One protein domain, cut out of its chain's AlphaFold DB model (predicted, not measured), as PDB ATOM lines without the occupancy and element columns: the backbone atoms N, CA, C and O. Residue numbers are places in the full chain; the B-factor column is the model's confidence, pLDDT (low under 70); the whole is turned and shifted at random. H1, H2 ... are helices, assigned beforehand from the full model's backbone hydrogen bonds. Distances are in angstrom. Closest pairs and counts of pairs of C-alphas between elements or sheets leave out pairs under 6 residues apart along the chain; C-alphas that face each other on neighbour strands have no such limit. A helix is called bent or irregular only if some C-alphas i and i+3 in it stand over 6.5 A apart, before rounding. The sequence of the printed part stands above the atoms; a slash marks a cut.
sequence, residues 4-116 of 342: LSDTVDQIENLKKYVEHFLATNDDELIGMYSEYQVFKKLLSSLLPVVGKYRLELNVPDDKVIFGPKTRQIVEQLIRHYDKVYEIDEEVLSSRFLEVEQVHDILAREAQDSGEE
ATOM      1  N   LEU A   4     112.264 207.370 130.143       84.81
ATOM      2  CA  LEU A   4     110.851 207.220 130.494       84.81
ATOM      3  C   LEU A   4     109.963 208.276 129.818       84.81
ATOM      4  O   LEU A   4     108.923 207.915 129.289       84.81
ATOM      5  N   SER A   5     110.381 209.546 129.801       86.75
ATOM      6  CA  SER A   5     109.659 210.630 129.117       86.75
ATOM      7  C   SER A   5     109.541 210.351 127.621       86.75
ATOM      8  O   SER A   5     108.447 210.414 127.078       86.75
ATOM      9  N   ASP A   6     110.642 209.935 126.991       90.25
ATOM     10  CA  ASP A   6     110.648 209.607 125.562       90.25
ATOM     11  C   ASP A   6     109.699 208.427 125.261       90.25
ATOM     12  O   ASP A   6     109.014 208.418 124.241       90.25
ATOM     13  N   THR A   7     109.607 207.448 126.173       88.94
ATOM     14  CA  THR A   7     108.679 206.312 126.025       88.94
ATOM     15  C   THR A   7     107.215 206.749 126.169       88.94
ATOM     16  O   THR A   7     106.356 206.259 125.439       88.94
ATOM     17  N   VAL A   8     106.919 207.673 127.094       90.88
ATOM     18  CA  VAL A   8     105.574 208.257 127.250       90.88
ATOM     19  C   VAL A   8     105.157 208.955 125.956       90.88
ATOM     20  O   VAL A   8     104.079 208.676 125.437       90.88
ATOM     21  N   ASP A   9     106.029 209.799 125.402       93.00
ATOM     22  CA  ASP A   9     105.742 210.560 124.182       93.00
ATOM     23  C   ASP A   9     105.517 209.638 122.973       93.00
ATOM     24  O   ASP A   9     104.619 209.866 122.160       93.00
ATOM     25  N   GLN A  10     106.289 208.551 122.868       92.31
ATOM     26  CA  GLN A  10     106.104 207.549 121.817       92.31
ATOM     27  C   GLN A  10     104.760 206.814 121.929       92.31
ATOM     28  O   GLN A  10     104.125 206.567 120.907       92.31
ATOM     29  N   ILE A  11     104.287 206.512 123.141       90.69
ATOM     30  CA  ILE A  11     102.974 205.876 123.345       90.69
ATOM     31  C   ILE A  11     101.830 206.850 123.060       90.69
ATOM     32  O   ILE A  11     100.831 206.455 122.465       90.69
ATOM     33  N   GLU A  12     101.974 208.128 123.406       91.44
ATOM     34  CA  GLU A  12     100.997 209.148 123.008       91.44
ATOM     35  C   GLU A  12     100.953 209.337 121.483       91.44
ATOM     36  O   GLU A  12      99.879 209.519 120.912       91.44
ATOM     37  N   ASN A  13     102.087 209.212 120.788       92.19
ATOM     38  CA  ASN A  13     102.097 209.187 119.323       92.19
ATOM     39  C   ASN A  13     101.393 207.945 118.760       92.19
ATOM     40  O   ASN A  13     100.619 208.072 117.814       92.19
ATOM     41  N   LEU A  14     101.595 206.763 119.354       93.25
ATOM     42  CA  LEU A  14     100.868 205.553 118.956       93.25
ATOM     43  C   LEU A  14      99.351 205.707 119.117       93.25
ATOM     44  O   LEU A  14      98.603 205.274 118.245       93.25
ATOM     45  N   LYS A  15      98.882 206.358 120.186       93.38
ATOM     46  CA  LYS A  15      97.450 206.643 120.357       93.38
ATOM     47  C   LYS A  15      96.899 207.527 119.248       93.38
ATOM     48  O   LYS A  15      95.845 207.216 118.713       93.38
ATOM     49  N   LYS A  16      97.622 208.586 118.871       93.25
ATOM     50  CA  LYS A  16      97.214 209.466 117.765       93.25
ATOM     51  C   LYS A  16      97.105 208.704 116.449       93.25
ATOM     52  O   LYS A  16      96.159 208.931 115.708       93.25
ATOM     53  N   TYR A  17      98.036 207.785 116.180       91.88
ATOM     54  CA  TYR A  17      97.938 206.891 115.026       91.88
ATOM     55  C   TYR A  17      96.671 206.036 115.083       91.88
ATOM     56  O   TYR A  17      95.914 206.014 114.121       91.88
ATOM     57  N   VAL A  18      96.397 205.389 116.220       92.00
ATOM     58  CA  VAL A  18      95.182 204.578 116.396       92.00
ATOM     59  C   VAL A  18      93.915 205.406 116.191       92.00
ATOM     60  O   VAL A  18      93.034 204.992 115.445       92.00
ATOM     61  N   GLU A  19      93.819 206.582 116.812       92.62
ATOM     62  CA  GLU A  19      92.682 207.493 116.636       92.62
ATOM     63  C   GLU A  19      92.512 207.896 115.171       92.62
ATOM     64  O   GLU A  19      91.394 207.889 114.656       92.62
ATOM     65  N   HIS A  20      93.619 208.188 114.484       91.81
ATOM     66  CA  HIS A  20      93.599 208.537 113.074       91.81
ATOM     67  C   HIS A  20      93.087 207.377 112.215       91.81
ATOM     68  O   HIS A  20      92.165 207.579 111.433       91.81
ATOM     69  N   PHE A  21      93.601 206.159 112.409       91.94
ATOM     70  CA  PHE A  21      93.181 204.983 111.642       91.94
ATOM     71  C   PHE A  21      91.728 204.573 111.913       91.94
ATOM     72  O   PHE A  21      91.036 204.100 111.012       91.94
ATOM     73  N   LEU A  22      91.242 204.747 113.144       88.44
ATOM     74  CA  LEU A  22      89.847 204.467 113.490       88.44
ATOM     75  C   LEU A  22      88.876 205.501 112.906       88.44
ATOM     76  O   LEU A  22      87.730 205.156 112.631       88.44
ATOM     77  N   ALA A  23      89.316 206.749 112.719       89.94
ATOM     78  CA  ALA A  23      88.503 207.815 112.136       89.94
ATOM     79  C   ALA A  23      88.472 207.793 110.596       89.94
ATOM     80  O   ALA A  23      87.575 208.391 110.004       89.94
ATOM     81  N   THR A  24      89.437 207.130 109.957       89.94
ATOM     82  CA  THR A  24      89.531 207.037 108.497       89.94
ATOM     83  C   THR A  24      88.568 205.989 107.932       89.94
ATOM     84  O   THR A  24      88.470 204.865 108.442       89.94
ATOM     85  N   ASN A  25      87.874 206.362 106.853       86.31
ATOM     86  CA  ASN A  25      86.974 205.487 106.101       86.31
ATOM     87  C   ASN A  25      87.759 204.424 105.320       86.31
ATOM     88  O   ASN A  25      88.884 204.674 104.893       86.31
ATOM     89  N   ASP A  26      87.139 203.269 105.071       80.88
ATOM     90  CA  ASP A  26      87.814 202.129 104.433       80.88
ATOM     91  C   ASP A  26      88.402 202.469 103.045       80.88
ATOM     92  O   ASP A  26      89.507 202.034 102.726       80.88
ATOM     93  N   ASP A  27      87.740 203.342 102.277       79.75
ATOM     94  CA  ASP A  27      88.188 203.792 100.948       79.75
ATOM     95  C   ASP A  27      89.514 204.582 100.969       79.75
ATOM     96  O   ASP A  27      90.233 204.641  99.970       79.75
ATOM     97  N   GLU A  28      89.858 205.195 102.104       84.56
ATOM     98  CA  GLU A  28      91.056 206.029 102.271       84.56
ATOM     99  C   GLU A  28      92.212 205.270 102.948       84.56
ATOM    100  O   GLU A  28      93.346 205.761 102.982       84.56
ATOM    101  N   LEU A  29      91.971 204.046 103.441       83.94
ATOM    102  CA  LEU A  29      92.972 203.253 104.164       83.94
ATOM    103  C   LEU A  29      94.194 202.907 103.307       83.94
ATOM    104  O   LEU A  29      95.300 202.792 103.838       83.94
ATOM    105  N   ILE A  30      94.030 202.794 101.985       83.94
ATOM    106  CA  ILE A  30      95.137 202.482 101.072       83.94
ATOM    107  C   ILE A  30      96.242 203.538 101.092       83.94
ATOM    108  O   ILE A  30      97.423 203.196 101.098       83.94
ATOM    109  N   GLY A  31      95.872 204.819 101.200       83.25
ATOM    110  CA  GLY A  31      96.833 205.917 101.321       83.25
ATOM    111  C   GLY A  31      97.552 205.930 102.671       83.25
ATOM    112  O   GLY A  31      98.656 206.458 102.783       83.25
ATOM    113  N   MET A  32      96.955 205.302 103.684       87.56
ATOM    114  CA  MET A  32      97.444 205.292 105.061       87.56
ATOM    115  C   MET A  32      98.295 204.070 105.413       87.56
ATOM    116  O   MET A  32      98.862 204.014 106.505       87.56
ATOM    117  N   TYR A  33      98.425 203.091 104.515       89.12
ATOM    118  CA  TYR A  33      99.142 201.849 104.811       89.12
ATOM    119  C   TYR A  33     100.620 202.078 105.165       89.12
ATOM    120  O   TYR A  33     101.153 201.452 106.081       89.12
ATOM    121  N   SER A  34     101.278 203.035 104.506       86.81
ATOM    122  CA  SER A  34     102.658 203.415 104.836       86.81
ATOM    123  C   SER A  34     102.790 203.948 106.273       86.81
ATOM    124  O   SER A  34     103.723 203.583 106.993       86.81
ATOM    125  N   GLU A  35     101.822 204.742 106.732       91.31
ATOM    126  CA  GLU A  35     101.747 205.232 108.110       91.31
ATOM    127  C   GLU A  35     101.434 204.101 109.093       91.31
ATOM    128  O   GLU A  35     102.022 204.042 110.175       91.31
ATOM    129  N   TYR A  36     100.573 203.156 108.705       93.44
ATOM    130  CA  TYR A  36     100.291 201.956 109.492       93.44
ATOM    131  C   TYR A  36     101.546 201.090 109.685       93.44
ATOM    132  O   TYR A  36     101.827 200.639 110.796       93.44
ATOM    133  N   GLN A  37     102.389 200.934 108.660       91.88
ATOM    134  CA  GLN A  37     103.674 200.240 108.802       91.88
ATOM    135  C   GLN A  37     104.630 200.956 109.770       91.88
ATOM    136  O   GLN A  37     105.347 200.303 110.537       91.88
ATOM    137  N   VAL A  38     104.653 202.294 109.758       93.44
ATOM    138  CA  VAL A  38     105.430 203.090 110.725       93.44
ATOM    139  C   VAL A  38     104.904 202.868 112.143       93.44
ATOM    140  O   VAL A  38     105.695 202.609 113.054       93.44
ATOM    141  N   PHE A  39     103.582 202.888 112.317       95.88
ATOM    142  CA  PHE A  39     102.920 202.570 113.578       95.88
ATOM    143  C   PHE A  39     103.298 201.170 114.085       95.88
ATOM    144  O   PHE A  39     103.751 201.048 115.224       95.88
ATOM    145  N   LYS A  40     103.221 200.127 113.245       93.94
ATOM    146  CA  LYS A  40     103.572 198.745 113.626       93.94
ATOM    147  C   LYS A  40     105.026 198.621 114.059       93.94
ATOM    148  O   LYS A  40     105.310 198.020 115.092       93.94
ATOM    149  N   LYS A  41     105.950 199.240 113.319       93.75
ATOM    150  CA  LYS A  41     107.375 199.263 113.687       93.75
ATOM    151  C   LYS A  41     107.592 199.930 115.043       93.75
ATOM    152  O   LYS A  41     108.337 199.397 115.867       93.75
ATOM    153  N   LEU A  42     106.932 201.063 115.293       93.38
ATOM    154  CA  LEU A  42     107.025 201.763 116.572       93.38
ATOM    155  C   LEU A  42     106.436 200.920 117.715       93.38
ATOM    156  O   LEU A  42     107.106 200.747 118.734       93.38
ATOM    157  N   LEU A  43     105.253 200.331 117.521       93.62
ATOM    158  CA  LEU A  43     104.595 199.447 118.487       93.62
ATOM    159  C   LEU A  43     105.500 198.266 118.863       93.62
ATOM    160  O   LEU A  43     105.812 198.076 120.038       93.62
ATOM    161  N   SER A  44     106.025 197.531 117.877       92.62
ATOM    162  CA  SER A  44     106.928 196.399 118.121       92.62
ATOM    163  C   SER A  44     108.246 196.814 118.784       92.62
ATOM    164  O   SER A  44     108.769 196.079 119.621       92.62
ATOM    165  N   SER A  45     108.785 197.993 118.453       93.38
ATOM    166  CA  SER A  45     110.034 198.486 119.052       93.38
ATOM    167  C   SER A  45     109.903 198.809 120.547       93.38
ATOM    168  O   SER A  45     110.879 198.704 121.293       93.38
ATOM    169  N   LEU A  46     108.696 199.161 120.995       91.81
ATOM    170  CA  LEU A  46     108.403 199.502 122.384       91.81
ATOM    171  C   LEU A  46     108.134 198.283 123.267       91.81
ATOM    172  O   LEU A  46     108.374 198.355 124.473       91.81
ATOM    173  N   LEU A  47     107.709 197.157 122.689       91.06
ATOM    174  CA  LEU A  47     107.445 195.912 123.410       91.06
ATOM    175  C   LEU A  47     108.562 195.506 124.399       91.06
ATOM    176  O   LEU A  47     108.251 195.281 125.573       91.06
ATOM    177  N   PRO A  48     109.856 195.446 124.015       90.56
ATOM    178  CA  PRO A  48     110.923 195.095 124.957       90.56
ATOM    179  C   PRO A  48     111.122 196.141 126.066       90.56
ATOM    180  O   PRO A  48     111.484 195.786 127.189       90.56
ATOM    181  N   VAL A  49     110.869 197.424 125.784       90.88
ATOM    182  CA  VAL A  49     110.986 198.518 126.765       90.88
ATOM    183  C   VAL A  49     109.871 198.419 127.807       90.88
ATOM    184  O   VAL A  49     110.138 198.455 129.008       90.88
ATOM    185  N   VAL A  50     108.633 198.208 127.358       89.00
ATOM    186  CA  VAL A  50     107.463 197.998 128.224       89.00
ATOM    187  C   VAL A  50     107.610 196.705 129.027       89.00
ATOM    188  O   VAL A  50     107.343 196.690 130.228       89.00
ATOM    189  N   GLY A  51     108.117 195.633 128.408       86.25
ATOM    190  CA  GLY A  51     108.435 194.376 129.087       86.25
ATOM    191  C   GLY A  51     109.426 194.565 130.237       86.25
ATOM    192  O   GLY A  51     109.206 194.056 131.335       86.25
ATOM    193  N   LYS A  52     110.471 195.373 130.029       88.38
ATOM    194  CA  LYS A  52     111.419 195.733 131.088       88.38
ATOM    195  C   LYS A  52     110.744 196.500 132.230       88.38
ATOM    196  O   LYS A  52     110.958 196.154 133.389       88.38
ATOM    197  N   TYR A  53     109.891 197.474 131.928       88.06
ATOM    198  CA  TYR A  53     109.153 198.212 132.956       88.06
ATOM    199  C   TYR A  53     108.198 197.328 133.770       88.06
ATOM    200  O   TYR A  53     108.109 197.492 134.985       88.06
ATOM    201  N   ARG A  54     107.534 196.347 133.142       88.56
ATOM    202  CA  ARG A  54     106.704 195.354 133.851       88.56
ATOM    203  C   ARG A  54     107.524 194.529 134.843       88.56
ATOM    204  O   ARG A  54     107.080 194.303 135.965       88.56
ATOM    205  N   LEU A  55     108.724 194.099 134.447       85.56
ATOM    206  CA  LEU A  55     109.636 193.371 135.335       85.56
ATOM    207  C   LEU A  55     110.091 194.248 136.506       85.56
ATOM    208  O   LEU A  55     110.085 193.790 137.644       85.56
ATOM    209  N   GLU A  56     110.430 195.511 136.240       83.69
ATOM    210  CA  GLU A  56     110.874 196.474 137.255       83.69
ATOM    211  C   GLU A  56     109.756 196.875 138.243       83.69
ATOM    212  O   GLU A  56     110.051 197.199 139.394       83.69
ATOM    213  N   LEU A  57     108.477 196.799 137.844       83.06
ATOM    214  CA  LEU A  57     107.318 196.993 138.731       83.06
ATOM    215  C   LEU A  57     107.035 195.804 139.664       83.06
ATOM    216  O   LEU A  57     106.467 196.004 140.739       83.06
ATOM    217  N   ASN A  58     107.419 194.591 139.259       79.88
ATOM    218  CA  ASN A  58     107.146 193.336 139.974       79.88
ATOM    219  C   ASN A  58     108.299 192.892 140.897       79.88
ATOM    220  O   ASN A  58     108.287 191.775 141.416       79.88
ATOM    221  N   VAL A  59     109.308 193.743 141.098       77.19
ATOM    222  CA  VAL A  59     110.417 193.480 142.026       77.19
ATOM    223  C   VAL A  59     109.912 193.602 143.476       77.19
ATOM    224  O   VAL A  59     109.151 194.530 143.759       77.19
ATOM    225  N   PRO A  60     110.307 192.700 144.401       70.00
ATOM    226  CA  PRO A  60     109.889 192.763 145.804       70.00
ATOM    227  C   PRO A  60     110.262 194.091 146.493       70.00
ATOM    228  O   PRO A  60     111.215 194.772 146.106       70.00
ATOM    229  N   ASP A  61     109.475 194.464 147.513       62.12
ATOM    230  CA  ASP A  61     109.471 195.795 148.155       62.12
ATOM    231  C   ASP A  61     110.814 196.216 148.789       62.12
ATOM    232  O   ASP A  61     111.043 197.392 149.073       62.12
ATOM    233  N   ASP A  62     111.739 195.279 148.981       65.12
ATOM    234  CA  ASP A  62     113.101 195.514 149.460       65.12
ATOM    235  C   ASP A  62     114.049 196.069 148.374       65.12
ATOM    236  O   ASP A  62     115.160 196.500 148.687       65.12
ATOM    237  N   LYS A  63     113.620 196.092 147.101       66.81
ATOM    238  CA  LYS A  63     114.409 196.544 145.938       66.81
ATOM    239  C   LYS A  63     113.616 197.443 144.983       66.81
ATOM    240  O   LYS A  63     113.842 197.411 143.774       66.81
ATOM    241  N   VAL A  64     112.690 198.248 145.507       68.25
ATOM    242  CA  VAL A  64     111.849 199.151 144.702       68.25
ATOM    243  C   VAL A  64     112.710 200.089 143.849       68.25
ATOM    244  O   VAL A  64     113.438 200.938 144.362       68.25
ATOM    245  N   ILE A  65     112.598 199.940 142.527       72.56
ATOM    246  CA  ILE A  65     113.391 200.677 141.531       72.56
ATOM    247  C   ILE A  65     112.796 202.069 141.262       72.56
ATOM    248  O   ILE A  65     113.526 203.029 141.011       72.56
ATOM    249  N   PHE A  66     111.468 202.202 141.345       78.56
ATOM    250  CA  PHE A  66     110.747 203.438 141.039       78.56
ATOM    251  C   PHE A  66     110.097 204.054 142.277       78.56
ATOM    252  O   PHE A  66     109.337 203.401 142.987       78.56
ATOM    253  N   GLY A  67     110.318 205.354 142.493       82.19
ATOM    254  CA  GLY A  67     109.573 206.105 143.504       82.19
ATOM    255  C   GLY A  67     108.062 206.150 143.198       82.19
ATOM    256  O   GLY A  67     107.672 205.980 142.041       82.19
ATOM    257  N   PRO A  68     107.192 206.450 144.184       82.00
ATOM    258  CA  PRO A  68     105.733 206.317 144.051       82.00
ATOM    259  C   PRO A  68     105.119 207.054 142.850       82.00
ATOM    260  O   PRO A  68     104.249 206.522 142.168       82.00
ATOM    261  N   LYS A  69     105.606 208.266 142.549       83.88
ATOM    262  CA  LYS A  69     105.145 209.060 141.396       83.88
ATOM    263  C   LYS A  69     105.568 208.443 140.061       83.88
ATOM    264  O   LYS A  69     104.776 208.376 139.131       83.88
ATOM    265  N   THR A  70     106.813 207.982 139.968       85.50
ATOM    266  CA  THR A  70     107.346 207.332 138.765       85.50
ATOM    267  C   THR A  70     106.657 205.995 138.522       85.50
ATOM    268  O   THR A  70     106.336 205.679 137.383       85.50
ATOM    269  N   ARG A  71     106.350 205.254 139.591       83.75
ATOM    270  CA  ARG A  71     105.600 203.997 139.536       83.75
ATOM    271  C   ARG A  71     104.223 204.180 138.889       83.75
ATOM    272  O   ARG A  71     103.906 203.458 137.953       83.75
ATOM    273  N   GLN A  72     103.465 205.194 139.309       86.50
ATOM    274  CA  GLN A  72     102.165 205.523 138.704       86.50
ATOM    275  C   GLN A  72     102.278 205.869 137.213       86.50
ATOM    276  O   GLN A  72     101.463 205.413 136.415       86.50
ATOM    277  N   ILE A  73     103.305 206.634 136.823       88.00
ATOM    278  CA  ILE A  73     103.556 206.977 135.412       88.00
ATOM    279  C   ILE A  73     103.839 205.712 134.596       88.00
ATOM    280  O   ILE A  73     103.284 205.545 133.515       88.00
ATOM    281  N   VAL A  74     104.673 204.809 135.116       87.31
ATOM    282  CA  VAL A  74     105.026 203.551 134.445       87.31
ATOM    283  C   VAL A  74     103.816 202.612 134.340       87.31
ATOM    284  O   VAL A  74     103.586 202.033 133.282       87.31
ATOM    285  N   GLU A  75     103.000 202.494 135.390       87.94
ATOM    286  CA  GLU A  75     101.761 201.703 135.370       87.94
ATOM    287  C   GLU A  75     100.756 202.241 134.342       87.94
ATOM    288  O   GLU A  75     100.165 201.472 133.583       87.94
ATOM    289  N   GLN A  76     100.581 203.564 134.281       89.19
ATOM    290  CA  GLN A  76      99.709 204.202 133.299       89.19
ATOM    291  C   GLN A  76     100.237 204.019 131.870       89.19
ATOM    292  O   GLN A  76      99.461 203.724 130.961       89.19
ATOM    293  N   LEU A  77     101.550 204.143 131.680       92.25
ATOM    294  CA  LEU A  77     102.224 203.909 130.408       92.25
ATOM    295  C   LEU A  77     101.978 202.487 129.897       92.25
ATOM    296  O   LEU A  77     101.585 202.320 128.744       92.25
ATOM    297  N   ILE A  78     102.159 201.475 130.753       89.44
ATOM    298  CA  ILE A  78     101.922 200.070 130.395       89.44
ATOM    299  C   ILE A  78     100.460 199.869 129.994       89.44
ATOM    300  O   ILE A  78     100.200 199.334 128.926       89.44
ATOM    301  N   ARG A  79      99.502 200.381 130.779       89.06
ATOM    302  CA  ARG A  79      98.070 200.276 130.439       89.06
ATOM    303  C   ARG A  79      97.734 200.902 129.087       89.06
ATOM    304  O   ARG A  79      96.936 200.354 128.336       89.06
ATOM    305  N   HIS A  80      98.309 202.064 128.788       89.62
ATOM    306  CA  HIS A  80      98.098 202.736 127.510       89.62
ATOM    307  C   HIS A  80      98.694 201.948 126.343       89.62
ATOM    308  O   HIS A  80      98.043 201.822 125.310       89.62
ATOM    309  N   TYR A  81      99.903 201.411 126.514       93.06
ATOM    310  CA  TYR A  81     100.535 200.556 125.516       93.06
ATOM    311  C   TYR A  81      99.708 199.291 125.259       93.06
ATOM    312  O   TYR A  81      99.431 198.973 124.109       93.06
ATOM    313  N   ASP A  82      99.261 198.620 126.322       88.69
ATOM    314  CA  ASP A  82      98.458 197.396 126.233       88.69
ATOM    315  C   ASP A  82      97.160 197.652 125.474       88.69
ATOM    316  O   ASP A  82      96.786 196.864 124.613       88.69
ATOM    317  N   LYS A  83      96.518 198.802 125.719       91.56
ATOM    318  CA  LYS A  83      95.290 199.161 125.010       91.56
ATOM    319  C   LYS A  83      95.518 199.451 123.528       91.56
ATOM    320  O   LYS A  83      94.698 199.067 122.705       91.56
ATOM    321  N   VAL A  84      96.613 200.127 123.182       92.50
ATOM    322  CA  VAL A  84      96.996 200.348 121.776       92.50
ATOM    323  C   VAL A  84      97.278 199.016 121.084       92.50
ATOM    324  O   VAL A  84      96.840 198.819 119.955       92.50
ATOM    325  N   TYR A  85      97.985 198.110 121.762       90.81
ATOM    326  CA  TYR A  85      98.302 196.783 121.243       90.81
ATOM    327  C   TYR A  85      97.031 195.955 121.000       90.81
ATOM    328  O   TYR A  85      96.871 195.390 119.925       90.81
ATOM    329  N   GLU A  86      96.095 195.958 121.952       89.56
ATOM    330  CA  GLU A  86      94.785 195.300 121.832       89.56
ATOM    331  C   GLU A  86      93.983 195.843 120.637       89.56
ATOM    332  O   GLU A  86      93.471 195.073 119.833       89.56
ATOM    333  N   ILE A  87      93.917 197.171 120.465       89.25
ATOM    334  CA  ILE A  87      93.197 197.780 119.334       89.25
ATOM    335  C   ILE A  87      93.847 197.413 117.993       89.25
ATOM    336  O   ILE A  87      93.146 197.184 117.004       89.25
ATOM    337  N   ASP A  88      95.179 197.354 117.938       91.56
ATOM    338  CA  ASP A  88      95.879 196.907 116.738       91.56
ATOM    339  C   ASP A  88      95.576 195.441 116.408       91.56
ATOM    340  O   ASP A  88      95.305 195.128 115.252       91.56
ATOM    341  N   GLU A  89      95.591 194.554 117.401       89.25
ATOM    342  CA  GLU A  89      95.354 193.119 117.216       89.25
ATOM    343  C   GLU A  89      93.898 192.814 116.830       89.25
ATOM    344  O   GLU A  89      93.655 192.068 115.881       89.25
ATOM    345  N   GLU A  90      92.928 193.429 117.510       86.75
ATOM    346  CA  GLU A  90      91.505 193.129 117.316       86.75
ATOM    347  C   GLU A  90      90.880 193.871 116.125       86.75
ATOM    348  O   GLU A  90      89.976 193.342 115.473       86.75
ATOM    349  N   VAL A  91      91.333 195.097 115.834       87.88
ATOM    350  CA  VAL A  91      90.641 196.000 114.897       87.88
ATOM    351  C   VAL A  91      91.515 196.409 113.718       87.88
ATOM    352  O   VAL A  91      91.098 196.266 112.572       87.88
ATOM    353  N   LEU A  92      92.709 196.956 113.954       89.19
ATOM    354  CA  LEU A  92      93.480 197.558 112.857       89.19
ATOM    355  C   LEU A  92      94.136 196.504 111.961       89.19
ATOM    356  O   LEU A  92      94.105 196.650 110.742       89.19
ATOM    357  N   SER A  93      94.671 195.425 112.535       88.50
ATOM    358  CA  SER A  93      95.354 194.370 111.774       88.50
ATOM    359  C   SER A  93      94.421 193.686 110.776       88.50
ATOM    360  O   SER A  93      94.839 193.379 109.665       88.50
ATOM    361  N   SER A  94      93.147 193.488 111.133       86.38
ATOM    362  CA  SER A  94      92.144 192.934 110.217       86.38
ATOM    363  C   SER A  94      91.735 193.942 109.138       86.38
ATOM    364  O   SER A  94      91.681 193.574 107.967       86.38
ATOM    365  N   ARG A  95      91.532 195.222 109.494       86.25
ATOM    366  CA  ARG A  95      91.184 196.290 108.535       86.25
ATOM    367  C   ARG A  95      92.281 196.561 107.500       86.25
ATOM    368  O   ARG A  95      91.968 196.830 106.347       86.25
ATOM    369  N   PHE A  96      93.556 196.472 107.880       89.44
ATOM    370  CA  PHE A  96      94.679 196.706 106.963       89.44
ATOM    371  C   PHE A  96      95.158 195.449 106.215       89.44
ATOM    372  O   PHE A  96      96.001 195.575 105.328       89.44
ATOM    373  N   LEU A  97      94.616 194.260 106.506       83.69
ATOM    374  CA  LEU A  97      95.023 193.005 105.857       83.69
ATOM    375  C   LEU A  97      94.726 192.994 104.349       83.69
ATOM    376  O   LEU A  97      95.531 192.517 103.552       83.69
ATOM    377  N   GLU A  98      93.564 193.513 103.949       77.06
ATOM    378  CA  GLU A  98      93.191 193.611 102.531       77.06
ATOM    379  C   GLU A  98      93.999 194.706 101.822       77.06
ATOM    380  O   GLU A  98      94.413 194.547 100.675       77.06
ATOM    381  N   VAL A  99      94.306 195.786 102.541       82.75
ATOM    382  CA  VAL A  99      95.093 196.918 102.042       82.75
ATOM    383  C   VAL A  99      96.552 196.533 101.794       82.75
ATOM    384  O   VAL A  99      97.133 196.958 100.799       82.75
ATOM    385  N   GLU A 100      97.134 195.700 102.658       83.12
ATOM    386  CA  GLU A 100      98.492 195.166 102.515       83.12
ATOM    387  C   GLU A 100      98.686 194.451 101.174       83.12
ATOM    388  O   GLU A 100      99.647 194.719 100.457       83.12
ATOM    389  N   GLN A 101      97.729 193.603 100.788       77.69
ATOM    390  CA  GLN A 101      97.801 192.853  99.534       77.69
ATOM    391  C   GLN A 101      97.777 193.776  98.314       77.69
ATOM    392  O   GLN A 101      98.526 193.561  97.362       77.69
ATOM    393  N   VAL A 102      96.938 194.816  98.341       79.31
ATOM    394  CA  VAL A 102      96.845 195.790  97.246       79.31
ATOM    395  C   VAL A 102      98.086 196.682  97.204       79.31
ATOM    396  O   VAL A 102      98.622 196.937  96.128       79.31
ATOM    397  N   HIS A 103      98.590 197.119  98.359       79.19
ATOM    398  CA  HIS A 103      99.800 197.931  98.431       79.19
ATOM    399  C   HIS A 103     101.036 197.161  97.940       79.19
ATOM    400  O   HIS A 103     101.861 197.735  97.236       79.19
ATOM    401  N   ASP A 104     101.159 195.868  98.240       78.00
ATOM    402  CA  ASP A 104     102.253 195.027  97.737       78.00
ATOM    403  C   ASP A 104     102.211 194.847  96.214       78.00
ATOM    404  O   ASP A 104     103.261 194.788  95.569       78.00
ATOM    405  N   ILE A 105     101.014 194.784  95.626       78.88
ATOM    406  CA  ILE A 105     100.838 194.756  94.168       78.88
ATOM    407  C   ILE A 105     101.260 196.101  93.573       78.88
ATOM    408  O   ILE A 105     102.120 196.129  92.697       78.88
ATOM    409  N   LEU A 106     100.745 197.213  94.106       76.00
ATOM    410  CA  LEU A 106     101.081 198.561  93.636       76.00
ATOM    411  C   LEU A 106     102.570 198.890  93.806       76.00
ATOM    412  O   LEU A 106     103.153 199.551  92.954       76.00
ATOM    413  N   ALA A 107     103.211 198.422  94.879       73.44
ATOM    414  CA  ALA A 107     104.641 198.610  95.106       73.44
ATOM    415  C   ALA A 107     105.497 197.813  94.109       73.44
ATOM    416  O   ALA A 107     106.528 198.314  93.663       73.44
ATOM    417  N   ARG A 108     105.063 196.603  93.724       74.06
ATOM    418  CA  ARG A 108     105.715 195.808  92.669       74.06
ATOM    419  C   ARG A 108     105.523 196.439  91.297       74.06
ATOM    420  O   ARG A 108     106.498 196.616  90.583       74.06
ATOM    421  N   GLU A 109     104.312 196.884  90.978       70.62
ATOM    422  CA  GLU A 109     104.026 197.618  89.740       70.62
ATOM    423  C   GLU A 109     104.788 198.954  89.670       70.62
ATOM    424  O   GLU A 109     105.232 199.369  88.601       70.62
ATOM    425  N   ALA A 110     105.002 199.628  90.805       68.19
ATOM    426  CA  ALA A 110     105.833 200.828  90.902       68.19
ATOM    427  C   ALA A 110     107.340 200.538  90.763       68.19
ATOM    428  O   ALA A 110     108.075 201.397  90.284       68.19
ATOM    429  N   GLN A 111     107.815 199.352  91.159       62.44
ATOM    430  CA  GLN A 111     109.188 198.908  90.892       62.44
ATOM    431  C   GLN A 111     109.376 198.522  89.421       62.44
ATOM    432  O   GLN A 111     110.335 198.979  88.803       62.44
ATOM    433  N   ASP A 112     108.420 197.795  88.843       56.16
ATOM    434  CA  ASP A 112     108.432 197.394  87.432       56.16
ATOM    435  C   ASP A 112     108.287 198.614  86.495       56.16
ATOM    436  O   ASP A 112     108.929 198.685  85.450       56.16
ATOM    437  N   SER A 113     107.513 199.634  86.889       54.03
ATOM    438  CA  SER A 113     107.429 200.920  86.172       54.03
ATOM    439  C   SER A 113     108.542 201.913  86.535       54.03
ATOM    440  O   SER A 113     108.827 202.826  85.760       54.03
ATOM    441  N   GLY A 114     109.203 201.739  87.683       47.78
ATOM    442  CA  GLY A 114     110.354 202.529  88.127       47.78
ATOM    443  C   GLY A 114     111.620 202.227  87.323       47.78
ATOM    444  O   GLY A 114     112.350 203.156  86.974       47.78
ATOM    445  N   GLU A 115     111.825 200.964  86.934       44.12
ATOM    446  CA  GLU A 115     112.867 200.577  85.969       44.12
ATOM    447  C   GLU A 115     112.595 201.137  84.556       44.12
ATOM    448  O   GLU A 115     113.536 201.418  83.812       44.12
ATOM    449  N   GLU A 116     111.334 201.416  84.197       42.88
ATOM    450  CA  GLU A 116     110.985 202.121  82.952       42.88
ATOM    451  C   GLU A 116     111.038 203.663  83.063       42.88
ATOM    452  O   GLU A 116     111.150 204.359  82.043       42.88
TER     453      GLU A 116
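Overview. This is residues 4 to 116 of the 342 residues of an uncharacterized protein of Babesia bovis (UniProt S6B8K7). Three helical stretches, H1, H2 and H3a, lie side by side in a slender up-and-down bundle, each running against the one before it. At one end the bent helix H3 turns off as the arm H3b, whose residues 104 to 116 stick out and add to the length; residues 58 to 63 stick out at the other end. The printed part has 113 residues with three named helices in the order H1, H2, H3 and no named strand, class all helix. It is loose, with a radius of gyration of the C-alphas of 18.2 A, and spans 66 by 30 by 20 A.

Arrangement. H1, residues 4 to 23, and H2, residues 26 to 57, form a helical hairpin and touch at Leu 14 and Phe 39, their closest C-alphas, 6.5 A apart, with a shallow tilt of 31 degrees, opposite ways. H3, residues 68 to 116, was assigned by its hydrogen bonds as one helix but is bent, C-alphas 95 and 98 being 6.9 A apart; its arms H3a, residues 68 to 95, and H3b, residues 98 to 116, are about perpendicular at 76 degrees. H3a touches H1, closest C-alphas Tyr 81 and Ile 11 at 6.2 A, the same way at a shallow tilt of 30 degrees. H2 and H3a, also a helical hairpin, touch at Val 50 and Ile 78, their closest C-alphas, 6.3 A apart, at 34.8 degrees, only just a shallow tilt. Residues 99 to 103 of H3b alone touch residues 29 to 33 of H2, closest C-alphas Val 99 and Ile 30 at 5.6 A. H1 and H3b are apart. Every O i to N i+4 pair is within hydrogen-bond range in H1, against 21 of 28 in H2, 22 of 24 in H3a and 14 of 15 in H3b.

Along the chain. H1 begins at C-alpha 4 (110.851, 207.220, 130.494) and is 28.9 A long. H2, 39.8 A, is irregular, C-alphas 31 and 34 being 7.2 A apart, with a kink of 67 degrees near residue 33. H3a, 39.7 A, is irregular too, C-alphas 90 and 93 being 6.9 A apart. H3b, 27.8 A, ends at C-alpha 116 (110.985, 202.121, 82.952).

Size, cuts and confidence. The C-alphas farthest apart, Asp 62 and Glu 116, are 66.9 A apart. The printed part has no cut; the link from H1 to H2 is tight and that from H2 to H3 short. Mean pLDDT of the printed part is 84.2, with residues 61 to 64 and 110 to 116 under 70.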